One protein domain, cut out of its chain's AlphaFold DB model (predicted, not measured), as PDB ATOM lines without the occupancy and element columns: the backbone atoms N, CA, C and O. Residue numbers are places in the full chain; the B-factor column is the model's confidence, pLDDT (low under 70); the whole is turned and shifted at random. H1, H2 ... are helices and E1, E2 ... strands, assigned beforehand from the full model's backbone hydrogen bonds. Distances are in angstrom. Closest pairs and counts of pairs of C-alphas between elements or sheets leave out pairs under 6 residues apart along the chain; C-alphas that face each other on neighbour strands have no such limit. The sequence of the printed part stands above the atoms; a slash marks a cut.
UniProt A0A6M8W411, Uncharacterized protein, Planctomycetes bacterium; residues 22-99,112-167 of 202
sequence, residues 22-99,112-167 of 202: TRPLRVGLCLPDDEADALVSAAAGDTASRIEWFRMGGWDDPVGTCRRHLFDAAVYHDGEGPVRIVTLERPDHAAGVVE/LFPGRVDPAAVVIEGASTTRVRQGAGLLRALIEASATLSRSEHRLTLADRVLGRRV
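This is residues 22 to 99 and 112 to 167 of the 202 residues of an uncharacterized protein of Planctomycetes bacterium (UniProt A0A6M8W411). A strongly twisted sheet of five strands makes the middle of this domain, with helices on both of its faces: the long helix H4, with H1 and H3, on one face, and H2 on the other, three layers in all. H1 and H3 run side by side near one end of the strands, while the small helix H5 lies off beyond the other end, apart from the other named elements. The printed part has 134 residues, with five helices and five strands in the order E1 H1 E2 H2 E3 E4 E5 H3 H4 H5. The sheet is mixed, in the order E2 E1 E3 E4 E5, and the class is mixed, helices and strands. The whole is compact, with a radius of gyration of the C-alphas of 14.6 A, and spans 39 by 33 by 29 A.

Begin at the sheet's inner strand E1, residues 25 to 30. On one side of it is the edge strand E2, residues 51 to 55, parallel at 27 degrees, with N 29 and O 54 at 2.7 A. On its other side is E3, residues 73 to 76, parallel at 19 degrees, with N 30 and O 75 at 2.8 A. Next comes E4, residues 80 to 87, which forms a hairpin with E3, antiparallel at 168 degrees; look for N 74 and O 86 at 2.8 A. The other edge strand is E5, residues 121 to 128, antiparallel to E4 at 162 degrees, with N 85 and O 122 at 2.8 A; it bends by 65 degrees at residue 125. H4, residues 136 to 149, is on the sheet, and its closest C-alphas to E3 are those of Ala 147 and Ala 73, 5.1 A apart. H2, residues 62 to 69, is on the opposite face from H4, at a height of 8.7 A over the sheet. H1, residues 33 to 41, is on the sheet at a height of 7.2 A. E1, H1 and E2 form a strand-helix-strand unit, two parallel neighbour strands with a helix between them along the chain, and its crossover is right-handed. E2, H2 and E3 form a split one, with E1 between its strands in the sheet, also right-handed. H3, residues 129 to 134, is on the same face as H4. H1 touches H3 at a shallow tilt of 15 degrees, the same way; the C-alphas of Glu 35 and Arg 133 are closest, at 5.5 A. H4 touches H1 with residues 136 to 140 alone, only just about perpendicular at 73 degrees; the C-alphas of Ala 136 and Leu 39 are closest, at 5.0 A. H5, residues 158 to 162, is not on the sheet and touches no helix. In H1, H2, H3, H4 and H5, every O i to N i+4 pair is within hydrogen-bond range.

Find C-alpha 25 at (25.712, -18.756, 16.595); from there E1 runs 16.5 A to C-alpha 30. E4 is 21.5 A long from C-alpha 80 to C-alpha 87, and E5 is 19.1 A long from C-alpha 121 to C-alpha 128. Find C-alpha 136 at (41.175, -12.191, 12.102), where H4 begins; it runs 19.7 A to C-alpha 149. E2 measures 13.0 A, H1 12.1 A, H2 10.5 A, E3 10.2 A and H3 8.7 A. H5, 6.3 A long, ends at C-alpha 162, at (12.362, -25.523, 17.946).

The two C-alphas farthest apart are those of Asp 33 and Leu 112, at 45.2 A. Residues 100 to 111 are not printed, and C-alphas 99 and 112 are 10.7 A apart across this cut, which falls in the link from E4 to E5. Of the links that are printed whole, none is long. Beside the cut, residues 97 to 98 pair with residues 116 to 117, antiparallel. The mean pLDDT of the printed part is 83.3; look for values under 70 at residues 43 to 49, 93 to 99 and 112 to 117.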
ATOM      1  N   THR A  22      16.228 -19.309  22.131       79.81
ATOM      2  CA  THR A  22      17.286 -18.873  21.218       79.81
ATOM      3  C   THR A  22      18.588 -19.581  21.575       79.81
ATOM      4  O   THR A  22      18.696 -20.226  22.613       79.81
ATOM      5  N   ARG A  23      19.575 -19.547  20.678       85.88
ATOM      6  CA  ARG A  23      20.926 -20.033  20.981       85.88
ATOM      7  C   ARG A  23      22.002 -19.170  20.314       85.88
ATOM      8  O   ARG A  23      21.709 -18.565  19.270       85.88
ATOM      9  N   PRO A  24      23.241 -19.179  20.840       87.81
ATOM     10  CA  PRO A  24      24.397 -18.575  20.179       87.81
ATOM     11  C   PRO A  24      24.561 -19.083  18.745       87.81
ATOM     12  O   PRO A  24      24.100 -20.183  18.405       87.81
ATOM     13  N   LEU A  25      25.209 -18.292  17.891       89.25
ATOM     14  CA  LEU A  25      25.712 -18.756  16.595       89.25
ATOM     15  C   LEU A  25      26.706 -19.887  16.849       89.25
ATOM     16  O   LEU A  25      27.576 -19.745  17.694       89.25
ATOM     17  N   ARG A  26      26.578 -21.014  16.156       93.31
ATOM     18  CA  ARG A  26      27.509 -22.140  16.305       93.31
ATOM     19  C   ARG A  26      28.329 -22.265  15.040       93.31
ATOM     20  O   ARG A  26      27.749 -22.442  13.966       93.31
ATOM     21  N   VAL A  27      29.644 -22.157  15.169       94.62
ATOM     22  CA  VAL A  27      30.565 -22.171  14.031       94.62
ATOM     23  C   VAL A  27      31.596 -23.274  14.207       94.62
ATOM     24  O   VAL A  27      32.294 -23.312  15.217       94.62
ATOM     25  N   GLY A  28      31.698 -24.151  13.211       95.62
ATOM     26  CA  GLY A  28      32.756 -25.154  13.133       95.62
ATOM     27  C   GLY A  28      34.001 -24.611  12.430       95.62
ATOM     28  O   GLY A  28      33.883 -23.957  11.397       95.62
ATOM     29  N   LEU A  29      35.185 -24.879  12.973       96.06
ATOM     30  CA  LEU A  29      36.481 -24.452  12.450       96.06
ATOM     31  C   LEU A  29      37.320 -25.673  12.070       96.06
ATOM     32  O   LEU A  29      37.623 -26.511  12.918       96.06
ATOM     33  N   CYS A  30      37.715 -25.743  10.804       95.62
ATOM     34  CA  CYS A  30      38.651 -26.713  10.252       95.62
ATOM     35  C   CYS A  30      39.843 -25.953   9.653       95.62
ATOM     36  O   CYS A  30      39.923 -25.741   8.446       95.62
ATOM     37  N   LEU A  31      40.713 -25.443  10.521       94.75
ATOM     38  CA  LEU A  31      41.863 -24.620  10.145       94.75
ATOM     39  C   LEU A  31      42.989 -24.728  11.187       94.75
ATOM     40  O   LEU A  31      42.717 -25.227  12.286       94.75
ATOM     41  N   PRO A  32      44.226 -24.295  10.868       94.62
ATOM     42  CA  PRO A  32      45.358 -24.353  11.789       94.62
ATOM     43  C   PRO A  32      45.067 -23.741  13.165       94.62
ATOM     44  O   PRO A  32      44.257 -22.819  13.310       94.62
ATOM     45  N   ASP A  33      45.718 -24.270  14.202       92.25
ATOM     46  CA  ASP A  33      45.401 -23.911  15.586       92.25
ATOM     47  C   ASP A  33      45.623 -22.433  15.891       92.25
ATOM     48  O   ASP A  33      44.749 -21.801  16.479       92.25
ATOM     49  N   ASP A  34      46.724 -21.876  15.401       92.75
ATOM     50  CA  ASP A  34      47.107 -20.480  15.582       92.75
ATOM     51  C   ASP A  34      46.151 -19.495  14.891       92.75
ATOM     52  O   ASP A  34      45.869 -18.418  15.418       92.75
ATOM     53  N   GLU A  35      45.618 -19.856  13.724       93.81
ATOM     54  CA  GLU A  35      44.599 -19.068  13.028       93.81
ATOM     55  C   GLU A  35      43.261 -19.073  13.775       93.81
ATOM     56  O   GLU A  35      42.616 -18.031  13.924       93.81
ATOM     57  N   ALA A  36      42.845 -20.236  14.274       92.62
ATOM     58  CA  ALA A  36      41.599 -20.370  15.017       92.62
ATOM     59  C   ALA A  36      41.676 -19.643  16.363       92.62
ATOM     60  O   ALA A  36      40.737 -18.934  16.727       92.62
ATOM     61  N   ASP A  37      42.809 -19.721  17.058       91.19
ATOM     62  CA  ASP A  37      43.027 -18.979  18.298       91.19
ATOM     63  C   ASP A  37      42.999 -17.463  18.054       91.19
ATOM     64  O   ASP A  37      42.395 -16.720  18.835       91.19
ATOM     65  N   ALA A  38      43.570 -16.996  16.935       91.06
ATOM     66  CA  ALA A  38      43.481 -15.595  16.526       91.06
ATOM     67  C   ALA A  38      42.025 -15.157  16.273       91.06
ATOM     68  O   ALA A  38      41.630 -14.077  16.713       91.06
ATOM     69  N   LEU A  39      41.201 -15.991  15.627       89.75
ATOM     70  CA  LEU A  39      39.778 -15.709  15.378       89.75
ATOM     71  C   LEU A  39      38.951 -15.620  16.663       89.75
ATOM     72  O   LEU A  39      38.157 -14.686  16.841       89.75
ATOM     73  N   VAL A  40      39.147 -16.577  17.568       88.88
ATOM     74  CA  VAL A  40      38.448 -16.610  18.857       88.88
ATOM     75  C   VAL A  40      38.837 -15.397  19.704       88.88
ATOM     76  O   VAL A  40      37.960 -14.728  20.262       88.88
ATOM     77  N   SER A  41      40.130 -15.059  19.718       86.75
ATOM     78  CA  SER A  41      40.690 -13.946  20.495       86.75
ATOM     79  C   SER A  41      40.377 -12.564  19.913       86.75
ATOM     80  O   SER A  41      40.385 -11.583  20.649       86.75
ATOM     81  N   ALA A  42      40.044 -12.459  18.621       85.00
ATOM     82  CA  ALA A  42      39.732 -11.194  17.946       85.00
ATOM     83  C   ALA A  42      38.391 -10.546  18.371       85.00
ATOM     84  O   ALA A  42      37.871  -9.685  17.661       85.00
ATOM     85  N   ALA A  43      37.797 -10.952  19.500       69.50
ATOM     86  CA  ALA A  43      36.576 -10.357  20.036       69.50
ATOM     87  C   ALA A  43      36.827  -8.891  20.423       69.50
ATOM     88  O   ALA A  43      37.353  -8.596  21.493       69.50
ATOM     89  N   ALA A  44      36.462  -7.962  19.543       54.66
ATOM     90  CA  ALA A  44      36.554  -6.539  19.820       54.66
ATOM     91  C   ALA A  44      35.359  -6.087  20.680       54.66
ATOM     92  O   ALA A  44      34.246  -5.956  20.180       54.66
ATOM     93  N   GLY A  45      35.612  -5.807  21.961       53.53
ATOM     94  CA  GLY A  45      34.717  -5.028  22.823       53.53
ATOM     95  C   GLY A  45      33.638  -5.814  23.578       53.53
ATOM     96  O   GLY A  45      33.249  -6.912  23.196       53.53
ATOM     97  N   ASP A  46      33.163  -5.189  24.659       46.59
ATOM     98  CA  ASP A  46      32.292  -5.655  25.763       46.59
ATOM     99  C   ASP A  46      30.949  -6.326  25.381       46.59
ATOM    100  O   ASP A  46      30.144  -6.703  26.234       46.59
ATOM    101  N   THR A  47      30.669  -6.502  24.094       51.97
ATOM    102  CA  THR A  47      29.561  -7.325  23.614       51.97
ATOM    103  C   THR A  47      29.975  -8.789  23.624       51.97
ATOM    104  O   THR A  47      30.699  -9.244  22.738       51.97
ATOM    105  N   ALA A  48      29.500  -9.525  24.633       54.53
ATOM    106  CA  ALA A  48      29.641 -10.973  24.762       54.53
ATOM    107  C   ALA A  48      29.556 -11.665  23.389       54.53
ATOM    108  O   ALA A  48      28.536 -11.577  22.705       54.53
ATOM    109  N   SER A  49      30.657 -12.307  22.982       61.72
ATOM    110  CA  SER A  49      30.796 -13.006  21.701       61.72
ATOM    111  C   SER A  49      29.566 -13.856  21.423       61.72
ATOM    112  O   SER A  49      29.361 -14.849  22.101       61.72
ATOM    113  N   ARG A  50      28.767 -13.503  20.415       77.69
ATOM    114  CA  ARG A  50      27.520 -14.202  20.047       77.69
ATOM    115  C   ARG A  50      27.750 -15.575  19.408       77.69
ATOM    116  O   ARG A  50      26.792 -16.260  19.054       77.69
ATOM    117  N   ILE A  51      29.018 -15.942  19.235       86.56
ATOM    118  CA  ILE A  51      29.480 -17.156  18.575       86.56
ATOM    119  C   ILE A  51      30.049 -18.122  19.612       86.56
ATOM    120  O   ILE A  51      30.887 -17.751  20.436       86.56
ATOM    121  N   GLU A  52      29.606 -19.365  19.505       90.25
ATOM    122  CA  GLU A  52      30.167 -20.561  20.105       90.25
ATOM    123  C   GLU A  52      30.994 -21.294  19.037       90.25
ATOM    124  O   GLU A  52      30.499 -21.597  17.944       90.25
ATOM    125  N   TRP A  53      32.271 -21.529  19.340       91.25
ATOM    126  CA  TRP A  53      33.256 -22.049  18.394       91.25
ATOM    127  C   TRP A  53      33.519 -23.533  18.637       91.25
ATOM    128  O   TRP A  53      33.745 -23.954  19.770       91.25
ATOM    129  N   PHE A  54      33.547 -24.311  17.559       93.69
ATOM    130  CA  PHE A  54      33.763 -25.753  17.596       93.69
ATOM    131  C   PHE A  54      34.952 -26.130  16.729       93.69
ATOM    132  O   PHE A  54      35.048 -25.673  15.592       93.69
ATOM    133  N   ARG A  55      35.833 -27.001  17.218       93.12
ATOM    134  CA  ARG A  55      36.878 -27.601  16.374       93.12
ATOM    135  C   ARG A  55      36.293 -28.746  15.552       93.12
ATOM    136  O   ARG A  55      35.517 -29.557  16.054       93.12
ATOM    137  N   MET A  56      36.684 -28.812  14.284       91.62
ATOM    138  CA  MET A  56      36.314 -29.873  13.355       91.62
ATOM    139  C   MET A  56      37.551 -30.662  12.929       91.62
ATOM    140  O   MET A  56      38.562 -30.081  12.546       91.62
ATOM    141  N   GLY A  57      37.441 -31.992  12.931       81.75
ATOM    142  CA  GLY A  57      38.531 -32.887  12.532       81.75
ATOM    143  C   GLY A  57      38.743 -33.038  11.018       81.75
ATOM    144  O   GLY A  57      39.693 -33.702  10.624       81.75
ATOM    145  N   GLY A  58      37.879 -32.465  10.167       85.81
ATOM    146  CA  GLY A  58      37.987 -32.587   8.707       85.81
ATOM    147  C   GLY A  58      36.948 -31.773   7.926       85.81
ATOM    148  O   GLY A  58      35.990 -31.257   8.507       85.81
ATOM    149  N   TRP A  59      37.147 -31.667   6.605       90.50
ATOM    150  CA  TRP A  59      36.354 -30.827   5.687       90.50
ATOM    151  C   TRP A  59      35.659 -31.595   4.544       90.50
ATOM    152  O   TRP A  59      35.126 -30.984   3.626       90.50
ATOM    153  N   ASP A  60      35.623 -32.927   4.580       88.19
ATOM    154  CA  ASP A  60      35.140 -33.732   3.440       88.19
ATOM    155  C   ASP A  60      33.659 -33.482   3.080       88.19
ATOM    156  O   ASP A  60      33.274 -33.543   1.914       88.19
ATOM    157  N   ASP A  61      32.823 -33.171   4.075       88.94
ATOM    158  CA  ASP A  61      31.389 -32.890   3.915       88.94
ATOM    159  C   ASP A  61      30.971 -31.722   4.831       88.94
ATOM    160  O   ASP A  61      30.423 -31.941   5.922       88.94
ATOM    161  N   PRO A  62      31.249 -30.462   4.446       86.81
ATOM    162  CA  PRO A  62      31.003 -29.312   5.311       86.81
ATOM    163  C   PRO A  62      29.503 -29.053   5.493       86.81
ATOM    164  O   PRO A  62      29.055 -28.764   6.602       86.81
ATOM    165  N   VAL A  63      28.697 -29.238   4.442       86.81
ATOM    166  CA  VAL A  63      27.238 -29.050   4.503       86.81
ATOM    167  C   VAL A  63      26.586 -30.116   5.382       86.81
ATOM    168  O   VAL A  63      25.757 -29.788   6.236       86.81
ATOM    169  N   GLY A  64      26.943 -31.392   5.224       87.44
ATOM    170  CA  GLY A  64      26.426 -32.448   6.085       87.44
ATOM    171  C   GLY A  64      26.946 -32.349   7.516       87.44
ATOM    172  O   GLY A  64      26.179 -32.611   8.440       87.44
ATOM    173  N   THR A  65      28.169 -31.856   7.742       88.56
ATOM    174  CA  THR A  65      28.660 -31.531   9.095       88.56
ATOM    175  C   THR A  65      27.827 -30.422   9.735       88.56
ATOM    176  O   THR A  65      27.348 -30.593  10.860       88.56
ATOM    177  N   CYS A  66      27.547 -29.339   9.001       90.31
ATOM    178  CA  CYS A  66      26.627 -28.295   9.452       90.31
ATOM    179  C   CYS A  66      25.244 -28.862   9.790       90.31
ATOM    180  O   CYS A  66      24.666 -28.487  10.806       90.31
ATOM    181  N   ARG A  67      24.712 -29.795   8.989       89.06
ATOM    182  CA  ARG A  67      23.420 -30.450   9.262       89.06
ATOM    183  C   ARG A  67      23.461 -31.316  10.523       89.06
ATOM    184  O   ARG A  67      22.552 -31.199  11.340       89.06
ATOM    185  N   ARG A  68      24.488 -32.163  10.677       88.50
ATOM    186  CA  ARG A  68      24.640 -33.111  11.797       88.50
ATOM    187  C   ARG A  68      24.786 -32.401  13.139       88.50
ATOM    188  O   ARG A  68      24.082 -32.736  14.084       88.50
ATOM    189  N   HIS A  69      25.652 -31.393  13.207       88.62
ATOM    190  CA  HIS A  69      25.925 -30.666  14.454       88.62
ATOM    191  C   HIS A  69      25.081 -29.400  14.615       88.62
ATOM    192  O   HIS A  69      25.189 -28.713  15.633       88.62
ATOM    193  N   LEU A  70      24.217 -29.109  13.635       90.38
ATOM    194  CA  LEU A  70      23.427 -27.883  13.542       90.38
ATOM    195  C   LEU A  70      24.306 -26.636  13.647       90.38
ATOM    196  O   LEU A  70      23.980 -25.709  14.387       90.38
ATOM    197  N   PHE A  71      25.423 -26.607  12.927       93.56
ATOM    198  CA  PHE A  71      26.201 -25.382  12.791       93.56
ATOM    199  C   PHE A  71      25.480 -24.383  11.896       93.56
ATOM    200  O   PHE A  71      24.757 -24.747  10.973       93.56
ATOM    201  N   ASP A  72      25.664 -23.106  12.202       92.88
ATOM    202  CA  ASP A  72      25.181 -22.009  11.372       92.88
ATOM    203  C   ASP A  72      26.161 -21.723  10.225       92.88
ATOM    204  O   ASP A  72      25.726 -21.349   9.132       92.88
ATOM    205  N   ALA A  73      27.455 -21.962  10.462       93.69
ATOM    206  CA  ALA A  73      28.505 -21.969   9.452       93.69
ATOM    207  C   ALA A  73      29.633 -22.950   9.819       93.69
ATOM    208  O   ALA A  73      29.858 -23.249  10.991       93.69
ATOM    209  N   ALA A  74      30.369 -23.411   8.815       96.00
ATOM    210  CA  ALA A  74      31.645 -24.095   8.960       96.00
ATOM    211  C   ALA A  74      32.712 -23.324   8.175       96.00
ATOM    212  O   ALA A  74      32.415 -22.755   7.124       96.00
ATOM    213  N   VAL A  75      33.934 -23.284   8.690       95.81
ATOM    214  CA  VAL A  75      35.056 -22.532   8.122       95.81
ATOM    215  C   VAL A  75      36.214 -23.478   7.867       95.81
ATOM    216  O   VAL A  75      36.528 -24.300   8.726       95.81
ATOM    217  N   TYR A  76      36.861 -23.329   6.716       96.06
ATOM    218  CA  TYR A  76      38.035 -24.097   6.345       96.06
ATOM    219  C   TYR A  76      39.158 -23.246   5.808       96.06
ATOM    220  O   TYR A  76      38.936 -22.326   5.016       96.06
ATOM    221  N   HIS A  77      40.359 -23.639   6.200       94.19
ATOM    222  CA  HIS A  77      41.604 -23.203   5.610       94.19
ATOM    223  C   HIS A  77      42.655 -24.284   5.869       94.19
ATOM    224  O   HIS A  77      42.743 -24.809   6.971       94.19
ATOM    225  N   ASP A  78      43.449 -24.635   4.870       92.06
ATOM    226  CA  ASP A  78      44.578 -25.568   4.983       92.06
ATOM    227  C   ASP A  78      45.896 -24.876   5.370       92.06
ATOM    228  O   ASP A  78      46.930 -25.534   5.474       92.06
ATOM    229  N   GLY A  79      45.859 -23.565   5.617       88.31
ATOM    230  CA  GLY A  79      47.008 -22.721   5.951       88.31
ATOM    231  C   GLY A  79      47.529 -21.915   4.759       88.31
ATOM    232  O   GLY A  79      48.045 -20.811   4.939       88.31
ATOM    233  N   GLU A  80      47.327 -22.408   3.539       86.88
ATOM    234  CA  GLU A  80      47.715 -21.722   2.307       86.88
ATOM    235  C   GLU A  80      46.667 -21.947   1.217       86.88
ATOM    236  O   GLU A  80      46.510 -23.054   0.715       86.88
ATOM    237  N   GLY A  81      45.998 -20.881   0.778       83.94
ATOM    238  CA  GLY A  81      44.989 -20.968  -0.272       83.94
ATOM    239  C   GLY A  81      43.737 -20.174   0.080       83.94
ATOM    240  O   GLY A  81      43.806 -19.163   0.772       83.94
ATOM    241  N   PRO A  82      42.564 -20.543  -0.448       89.00
ATOM    242  CA  PRO A  82      41.353 -19.816  -0.124       89.00
ATOM    243  C   PRO A  82      40.776 -20.231   1.231       89.00
ATOM    244  O   PRO A  82      40.575 -21.419   1.503       89.00
ATOM    245  N   VAL A  83      40.378 -19.241   2.030       91.56
ATOM    246  CA  VAL A  83      39.485 -19.479   3.173       91.56
ATOM    247  C   VAL A  83      38.078 -19.712   2.639       91.56
ATOM    248  O   VAL A  83      37.567 -18.931   1.833       91.56
ATOM    249  N   ARG A  84      37.433 -20.780   3.105       94.19
ATOM    250  CA  ARG A  84      36.067 -21.146   2.715       94.19
ATOM    251  C   ARG A  84      35.147 -21.080   3.921       94.19
ATOM    252  O   ARG A  84      35.438 -21.674   4.950       94.19
ATOM    253  N   ILE A  85      34.016 -20.403   3.779       94.06
ATOM    254  CA  ILE A  85      32.930 -20.385   4.760       94.06
ATOM    255  C   ILE A  85      31.722 -21.021   4.085       94.06
ATOM    256  O   ILE A  85      31.310 -20.569   3.023       94.06
ATOM    257  N   VAL A  86      31.148 -22.056   4.686       93.00
ATOM    258  CA  VAL A  86      29.950 -22.744   4.190       93.00
ATOM    259  C   VAL A  86      28.847 -22.593   5.220       93.00
ATOM    260  O   VAL A  86      29.070 -22.825   6.405       93.00
ATOM    261  N   THR A  87      27.648 -22.217   4.788       92.12
ATOM    262  CA  THR A  87      26.486 -22.112   5.678       92.12
ATOM    263  C   THR A  87      25.616 -23.362   5.616       92.12
ATOM    264  O   THR A  87      25.701 -24.171   4.693       92.12
ATOM    265  N   LEU A  88      24.760 -23.545   6.622       87.81
ATOM    266  CA  LEU A  88      23.782 -24.625   6.596       87.81
ATOM    267  C   LEU A  88      22.724 -24.383   5.509       87.81
ATOM    268  O   LEU A  88      21.934 -23.440   5.581       87.81
ATOM    269  N   GLU A  89      22.673 -25.295   4.540       81.81
ATOM    270  CA  GLU A  89      21.627 -25.367   3.519       81.81
ATOM    271  C   GLU A  89      20.690 -26.552   3.750       81.81
ATOM    272  O   GLU A  89      21.115 -27.663   4.106       81.81
ATOM    273  N   ARG A  90      19.398 -26.340   3.488       79.44
ATOM    274  CA  ARG A  90      18.374 -27.390   3.472       79.44
ATOM    275  C   ARG A  90      17.971 -27.651   2.015       79.44
ATOM    276  O   ARG A  90      17.821 -26.683   1.279       79.44
ATOM    277  N   PRO A  91      17.762 -28.915   1.599       72.00
ATOM    278  CA  PRO A  91      17.435 -29.249   0.208       72.00
ATOM    279  C   PRO A  91      16.267 -28.447  -0.386       72.00
ATOM    280  O   PRO A  91      16.341 -28.041  -1.537       72.00
ATOM    281  N   ASP A  92      15.239 -28.160   0.417       70.38
ATOM    282  CA  ASP A  92      14.042 -27.436  -0.038       70.38
ATOM    283  C   ASP A  92      14.088 -25.921   0.242       70.38
ATOM    284  O   ASP A  92      13.121 -25.217  -0.028       70.38
ATOM    285  N   HIS A  93      15.162 -25.423   0.866       68.12
ATOM    286  CA  HIS A  93      15.310 -24.023   1.284       68.12
ATOM    287  C   HIS A  93      16.737 -23.562   0.955       68.12
ATOM    288  O   HIS A  93      17.606 -23.468   1.831       68.12
ATOM    289  N   ALA A  94      16.986 -23.388  -0.344       60.69
ATOM    290  CA  ALA A  94      18.300 -23.072  -0.887       60.69
ATOM    291  C   ALA A  94      18.704 -21.613  -0.632       60.69
ATOM    292  O   ALA A  94      17.871 -20.709  -0.559       60.69
ATOM    293  N   ALA A  95      20.013 -21.411  -0.529       63.16
ATOM    294  CA  ALA A  95      20.658 -20.111  -0.563       63.16
ATOM    295  C   ALA A  95      20.503 -19.440  -1.935       63.16
ATOM    296  O   ALA A  95      20.542 -20.124  -2.959       63.16
ATOM    297  N   GLY A  96      20.409 -18.110  -1.990       64.19
ATOM    298  CA  GLY A  96      20.366 -17.407  -3.271       64.19
ATOM    299  C   GLY A  96      20.138 -15.904  -3.169       64.19
ATOM    300  O   GLY A  96      20.235 -15.298  -2.103       64.19
ATOM    301  N   VAL A  97      19.827 -15.290  -4.310       52.91
ATOM    302  CA  VAL A  97      19.257 -13.940  -4.336       52.91
ATOM    303  C   VAL A  97      17.776 -14.079  -4.014       52.91
ATOM    304  O   VAL A  97      17.032 -14.676  -4.787       52.91
ATOM    305  N   VAL A  98      17.355 -13.561  -2.864       52.59
ATOM    306  CA  VAL A  98      15.938 -13.533  -2.495       52.59
ATOM    307  C   VAL A  98      15.341 -12.232  -3.012       52.59
ATOM    308  O   VAL A  98      15.728 -11.140  -2.575       52.59
ATOM    309  N   GLU A  99      14.408 -12.345  -3.954       51.50
ATOM    310  CA  GLU A  99      13.590 -11.214  -4.374       51.50
ATOM    311  C   GLU A  99      12.577 -10.883  -3.278       51.50
ATOM    312  O   GLU A  99      11.850 -11.739  -2.775       51.50
ATOM    313  N   LEU A 112      11.540  -1.762  -5.029       52.41
ATOM    314  CA  LEU A 112      12.152  -0.657  -4.271       52.41
ATOM    315  C   LEU A 112      13.378  -1.058  -3.443       52.41
ATOM    316  O   LEU A 112      14.087  -0.180  -2.952       52.41
ATOM    317  N   PHE A 113      13.654  -2.355  -3.298       54.12
ATOM    318  CA  PHE A 113      14.772  -2.848  -2.498       54.12
ATOM    319  C   PHE A 113      15.676  -3.753  -3.341       54.12
ATOM    320  O   PHE A 113      15.166  -4.651  -4.013       54.12
ATOM    321  N   PRO A 114      17.011  -3.552  -3.322       55.09
ATOM    322  CA  PRO A 114      17.931  -4.448  -4.013       55.09
ATOM    323  C   PRO A 114      17.756  -5.873  -3.476       55.09
ATOM    324  O   PRO A 114      17.493  -6.059  -2.284       55.09
ATOM    325  N   GLY A 115      17.884  -6.871  -4.356       56.22
ATOM    326  CA  GLY A 115      17.765  -8.282  -3.989       56.22
ATOM    327  C   GLY A 115      18.589  -8.611  -2.743       56.22
ATOM    328  O   GLY A 115      19.709  -8.120  -2.568       56.22
ATOM    329  N   ARG A 116      18.026  -9.414  -1.838       61.66
ATOM    330  CA  ARG A 116      18.733  -9.815  -0.623       61.66
ATOM    331  C   ARG A 116      19.739 -10.902  -0.988       61.66
ATOM    332  O   ARG A 116      19.353 -11.959  -1.477       61.66
ATOM    333  N   VAL A 117      21.021 -10.646  -0.739       64.44
ATOM    334  CA  VAL A 117      22.081 -11.650  -0.894       64.44
ATOM    335  C   VAL A 117      22.062 -12.569   0.321       64.44
ATOM    336  O   VAL A 117      22.260 -12.120   1.451       64.44
ATOM    337  N   ASP A 118      21.818 -13.853   0.089       71.75
ATOM    338  CA  ASP A 118      21.867 -14.894   1.106       71.75
ATOM    339  C   ASP A 118      23.021 -15.871   0.797       71.75
ATOM    340  O   ASP A 118      22.945 -16.620  -0.182       71.75
ATOM    341  N   PRO A 119      24.119 -15.857   1.576       74.12
ATOM    342  CA  PRO A 119      25.340 -16.562   1.209       74.12
ATOM    343  C   PRO A 119      25.198 -18.076   1.392       74.12
ATOM    344  O   PRO A 119      25.030 -18.566   2.507       74.12
ATOM    345  N   ALA A 120      25.313 -18.835   0.304       83.44
ATOM    346  CA  ALA A 120      25.546 -20.284   0.329       83.44
ATOM    347  C   ALA A 120      26.918 -20.584   0.948       83.44
ATOM    348  O   ALA A 120      27.057 -21.262   1.973       83.44
ATOM    349  N   ALA A 121      27.927 -19.970   0.333       85.38
ATOM    350  CA  ALA A 121      29.322 -20.048   0.696       85.38
ATOM    351  C   ALA A 121      30.015 -18.709   0.419       85.38
ATOM    352  O   ALA A 121      29.597 -17.940  -0.448       85.38
ATOM    353  N   VAL A 122      31.097 -18.458   1.145       86.38
ATOM    354  CA  VAL A 122      32.031 -17.356   0.910       86.38
ATOM    355  C   VAL A 122      33.404 -17.967   0.670       86.38
ATOM    356  O   VAL A 122      33.836 -18.836   1.428       86.38
ATOM    357  N   VAL A 123      34.083 -17.519  -0.382       88.62
ATOM    358  CA  VAL A 123      35.448 -17.934  -0.714       88.62
ATOM    359  C   VAL A 123      36.317 -16.686  -0.749       88.62
ATOM    360  O   VAL A 123      36.009 -15.734  -1.466       88.62
ATOM    361  N   ILE A 124      37.373 -16.673   0.059       87.88
ATOM    362  CA  ILE A 124      38.328 -15.569   0.146       87.88
ATOM    363  C   ILE A 124      39.651 -16.073  -0.410       87.88
ATOM    364  O   ILE A 124      40.348 -16.840   0.247       87.88
ATOM    365  N   GLU A 125      39.976 -15.650  -1.627       87.25
ATOM    366  CA  GLU A 125      41.189 -16.059  -2.336       87.25
ATOM    367  C   GLU A 125      42.457 -15.404  -1.770       87.25
ATOM    368  O   GLU A 125      42.426 -14.304  -1.213       87.25
ATOM    369  N   GLY A 126      43.600 -16.067  -1.971       81.81
ATOM    370  CA  GLY A 126      44.914 -15.527  -1.608       81.81
ATOM    371  C   GLY A 126      45.106 -15.312  -0.102       81.81
ATOM    372  O   GLY A 126      45.825 -14.386   0.301       81.81
ATOM    373  N   ALA A 127      44.452 -16.132   0.720       84.88
ATOM    374  CA  ALA A 127      44.680 -16.161   2.149       84.88
ATOM    375  C   ALA A 127      45.919 -17.019   2.453       84.88
ATOM    376  O   ALA A 127      46.093 -18.122   1.952       84.88
ATOM    377  N   SER A 128      46.822 -16.468   3.252       92.00
ATOM    378  CA  SER A 128      47.908 -17.222   3.877       92.00
ATOM    379  C   SER A 128      47.722 -17.148   5.381       92.00
ATOM    380  O   SER A 128      47.080 -16.203   5.863       92.00
ATOM    381  N   THR A 129      48.329 -18.056   6.143       91.44
ATOM    382  CA  THR A 129      48.241 -18.050   7.614       91.44
ATOM    383  C   THR A 129      48.526 -16.670   8.210       91.44
ATOM    384  O   THR A 129      47.813 -16.185   9.090       91.44
ATOM    385  N   THR A 130      49.521 -15.954   7.676       91.75
ATOM    386  CA  THR A 130      49.854 -14.602   8.153       91.75
ATOM    387  C   THR A 130      48.721 -13.602   7.913       91.75
ATOM    388  O   THR A 130      48.391 -12.832   8.817       91.75
ATOM    389  N   ARG A 131      48.103 -13.619   6.724       89.44
ATOM    390  CA  ARG A 131      46.984 -12.724   6.389       89.44
ATOM    391  C   ARG A 131      45.733 -13.054   7.192       89.44
ATOM    392  O   ARG A 131      45.069 -12.129   7.647       89.44
ATOM    393  N   VAL A 132      45.442 -14.338   7.400       90.75
ATOM    394  CA  VAL A 132      44.303 -14.783   8.215       90.75
ATOM    395  C   VAL A 132      44.437 -14.269   9.644       90.75
ATOM    396  O   VAL A 132      43.509 -13.645  10.152       90.75
ATOM    397  N   ARG A 133      45.612 -14.428  10.267       92.75
ATOM    398  CA  ARG A 133      45.851 -13.930  11.631       92.75
ATOM    399  C   ARG A 133      45.760 -12.406  11.727       92.75
ATOM    400  O   ARG A 133      45.108 -11.890  12.628       92.75
ATOM    401  N   GLN A 134      46.383 -11.675  10.800       90.44
ATOM    402  CA  GLN A 134      46.329 -10.204  10.791       90.44
ATOM    403  C   GLN A 134      44.912  -9.675  10.520       90.44
ATOM    404  O   GLN A 134      44.510  -8.656  11.077       90.44
ATOM    405  N   GLY A 135      44.149 -10.378   9.682       89.31
ATOM    406  CA  GLY A 135      42.773 -10.058   9.314       89.31
ATOM    407  C   GLY A 135      41.708 -10.721  10.189       89.31
ATOM    408  O   GLY A 135      40.534 -10.665   9.825       89.31
ATOM    409  N   ALA A 136      42.074 -11.340  11.319       90.69
ATOM    410  CA  ALA A 136      41.175 -12.191  12.102       90.69
ATOM    411  C   ALA A 136      39.886 -11.473  12.536       90.69
ATOM    412  O   ALA A 136      38.811 -12.063  12.491       90.69
ATOM    413  N   GLY A 137      39.957 -10.181  12.875       89.44
ATOM    414  CA  GLY A 137      38.769  -9.384  13.204       89.44
ATOM    415  C   GLY A 137      37.789  -9.241  12.032       89.44
ATOM    416  O   GLY A 137      36.582  -9.408  12.209       89.44
ATOM    417  N   LEU A 138      38.297  -8.996  10.819       88.12
ATOM    418  CA  LEU A 138      37.469  -8.903   9.612       88.12
ATOM    419  C   LEU A 138      36.903 -10.272   9.223       88.12
ATOM    420  O   LEU A 138      35.713 -10.385   8.938       88.12
ATOM    421  N   LEU A 139      37.735 -11.317   9.241       90.81
ATOM    422  CA  LEU A 139      37.293 -12.675   8.936       90.81
ATOM    423  C   LEU A 139      36.212 -13.136   9.922       90.81
ATOM    424  O   LEU A 139      35.186 -13.670   9.505       90.81
ATOM    425  N   ARG A 140      36.376 -12.846  11.216       91.19
ATOM    426  CA  ARG A 140      35.349 -13.079  12.234       91.19
ATOM    427  C   ARG A 140      34.038 -12.368  11.902       91.19
ATOM    428  O   ARG A 140      32.991 -13.002  11.973       91.19
ATOM    429  N   ALA A 141      34.081 -11.091  11.520       87.62
ATOM    430  CA  ALA A 141      32.877 -10.347  11.147       87.62
ATOM    431  C   ALA A 141      32.170 -10.958   9.921       87.62
ATOM    432  O   ALA A 141      30.944 -11.049   9.896       87.62
ATOM    433  N   LEU A 142      32.929 -11.443   8.930       89.31
ATOM    434  CA  LEU A 142      32.380 -12.150   7.766       89.31
ATOM    435  C   LEU A 142      31.741 -13.493   8.147       89.31
ATOM    436  O   LEU A 142      30.666 -13.832   7.643       89.31
ATOM    437  N   ILE A 143      32.370 -14.244   9.054       91.69
ATOM    438  CA  ILE A 143      31.829 -15.491   9.610       91.69
ATOM    439  C   ILE A 143      30.528 -15.210  10.365       91.69
ATOM    440  O   ILE A 143      29.530 -15.893  10.138       91.69
ATOM    441  N   GLU A 144      30.512 -14.188  11.223       89.31
ATOM    442  CA  GLU A 144      29.336 -13.796  12.003       89.31
ATOM    443  C   GLU A 144      28.173 -13.387  11.099       89.31
ATOM    444  O   GLU A 144      27.046 -13.857  11.282       89.31
ATOM    445  N   ALA A 145      28.448 -12.568  10.083       86.62
ATOM    446  CA  ALA A 145      27.456 -12.161   9.099       86.62
ATOM    447  C   ALA A 145      26.892 -13.375   8.344       86.62
ATOM    448  O   ALA A 145      25.675 -13.532   8.256       86.62
ATOM    449  N   SER A 146      27.755 -14.280   7.873       88.94
ATOM    450  CA  SER A 146      27.344 -15.489   7.145       88.94
ATOM    451  C   SER A 146      26.493 -16.422   8.014       88.94
ATOM    452  O   SER A 146      25.427 -16.872   7.594       88.94
ATOM    453  N   ALA A 147      26.921 -16.669   9.255       90.12
ATOM    454  CA  ALA A 147      26.191 -17.486  10.222       90.12
ATOM    455  C   ALA A 147      24.849 -16.853  10.629       90.12
ATOM    456  O   ALA A 147      23.868 -17.557  10.851       90.12
ATOM    457  N   THR A 148      24.779 -15.524  10.707       87.19
ATOM    458  CA  THR A 148      23.529 -14.806  10.990       87.19
ATOM    459  C   THR A 148      22.558 -14.913   9.817       87.19
ATOM    460  O   THR A 148      21.381 -15.225  10.007       87.19
ATOM    461  N   LEU A 149      23.040 -14.705   8.589       84.56
ATOM    462  CA  LEU A 149      22.216 -14.788   7.381       84.56
ATOM    463  C   LEU A 149      21.705 -16.213   7.120       84.56
ATOM    464  O   LEU A 149      20.576 -16.368   6.649       84.56
ATOM    465  N   SER A 150      22.446 -17.246   7.540       87.25
ATOM    466  CA  SER A 150      21.999 -18.646   7.456       87.25
ATOM    467  C   SER A 150      20.792 -18.982   8.344       87.25
ATOM    468  O   SER A 150      20.206 -20.063   8.220       87.25
ATOM    469  N   ARG A 151      20.396 -18.062   9.235       86.50
ATOM    470  CA  ARG A 151      19.182 -18.149  10.059       86.50
ATOM    471  C   ARG A 151      18.002 -17.365   9.505       86.50
ATOM    472  O   ARG A 151      16.995 -17.262  10.194       86.50
ATOM    473  N   SER A 152      18.109 -16.792   8.314       81.25
ATOM    474  CA  SER A 152      16.999 -16.095   7.663       81.25
ATOM    475  C   SER A 152      15.725 -16.954   7.613       81.25
ATOM    476  O   SER A 152      15.785 -18.180   7.523       81.25
ATOM    477  N   GLU A 153      14.549 -16.324   7.720       77.81
ATOM    478  CA  GLU A 153      13.286 -17.056   7.920       77.81
ATOM    479  C   GLU A 153      12.993 -18.069   6.812       77.81
ATOM    480  O   GLU A 153      12.444 -19.136   7.097       77.81
ATOM    481  N   HIS A 154      13.409 -17.749   5.583       75.69
ATOM    482  CA  HIS A 154      13.266 -18.586   4.395       75.69
ATOM    483  C   HIS A 154      14.232 -19.776   4.358       75.69
ATOM    484  O   HIS A 154      14.058 -20.642   3.514       75.69
ATOM    485  N   ARG A 155      15.213 -19.860   5.267       79.75
ATOM    486  CA  ARG A 155      16.107 -21.022   5.438       79.75
ATOM    487  C   ARG A 155      15.744 -21.932   6.603       79.75
ATOM    488  O   ARG A 155      16.245 -23.054   6.700       79.75
ATOM    489  N   LEU A 156      14.923 -21.444   7.530       83.44
ATOM    490  CA  LEU A 156      14.632 -22.148   8.771       83.44
ATOM    491  C   LEU A 156      13.460 -23.107   8.611       83.44
ATOM    492  O   LEU A 156      12.320 -22.690   8.405       83.44
ATOM    493  N   THR A 157      13.714 -24.390   8.857       84.06
ATOM    494  CA  THR A 157      12.639 -25.364   9.063       84.06
ATOM    495  C   THR A 157      11.997 -25.191  10.443       84.06
ATOM    496  O   THR A 157      12.550 -24.552  11.343       84.06
ATOM    497  N   LEU A 158      10.841 -25.821  10.663       81.12
ATOM    498  CA  LEU A 158      10.222 -25.859  11.990       81.12
ATOM    499  C   LEU A 158      11.148 -26.477  13.049       81.12
ATOM    500  O   LEU A 158      11.232 -25.973  14.167       81.12
ATOM    501  N   ALA A 159      11.867 -27.541  12.680       85.25
ATOM    502  CA  ALA A 159      12.822 -28.202  13.562       85.25
ATOM    503  C   ALA A 159      13.965 -27.257  13.960       85.25
ATOM    504  O   ALA A 159      14.321 -27.196  15.133       85.25
ATOM    505  N   ASP A 160      14.484 -26.463  13.015       86.69
ATOM    506  CA  ASP A 160      15.511 -25.455  13.299       86.69
ATOM    507  C   ASP A 160      15.031 -24.453  14.366       86.69
ATOM    508  O   ASP A 160      15.746 -24.187  15.334       86.69
ATOM    509  N   ARG A 161      13.792 -23.959  14.231       83.88
ATOM    510  CA  ARG A 161      13.188 -22.989  15.163       83.88
ATOM    511  C   ARG A 161      12.996 -23.567  16.563       83.88
ATOM    512  O   ARG A 161      13.284 -22.887  17.543       83.88
ATOM    513  N   VAL A 162      12.532 -24.816  16.662       85.06
ATOM    514  CA  VAL A 162      12.362 -25.523  17.946       85.06
ATOM    515  C   VAL A 162      13.711 -25.753  18.637       85.06
ATOM    516  O   VAL A 162      13.795 -25.649  19.857       85.06
ATOM    517  N   LEU A 163      14.775 -25.990  17.865       86.06
ATOM    518  CA  LEU A 163      16.148 -26.163  18.358       86.06
ATOM    519  C   LEU A 163      16.893 -24.832  18.581       86.06
ATOM    520  O   LEU A 163      18.108 -24.814  18.786       86.06
ATOM    521  N   GLY A 164      16.175 -23.709  18.535       82.44
ATOM    522  CA  GLY A 164      16.680 -22.387  18.893       82.44
ATOM    523  C   GLY A 164      17.409 -21.623  17.788       82.44
ATOM    524  O   GLY A 164      17.922 -20.531  18.043       82.44
ATOM    525  N   ARG A 165      17.441 -22.135  16.548       86.06
ATOM    526  CA  ARG A 165      17.892 -21.361  15.380       86.06
ATOM    527  C   ARG A 165      16.765 -20.431  14.950       86.06
ATOM    528  O   ARG A 165      15.823 -20.857  14.285       86.06
ATOM    529  N   ARG A 166      16.839 -19.162  15.353       78.31
ATOM    530  CA  ARG A 166      15.839 -18.135  15.023       78.31
ATOM    531  C   ARG A 166      16.508 -16.902  14.429       78.31
ATOM    532  O   ARG A 166      17.656 -16.605  14.768       78.31
ATOM    533  N   VAL A 167      15.764 -16.177  13.594       72.25
ATOM    534  CA  VAL A 167      16.069 -14.774  13.295       72.25
ATOM    535  C   VAL A 167      15.901 -14.014  14.601       72.25
ATOM    536  O   VAL A 167      14.802 -13.954  15.145       72.25
TER     537      VAL A 167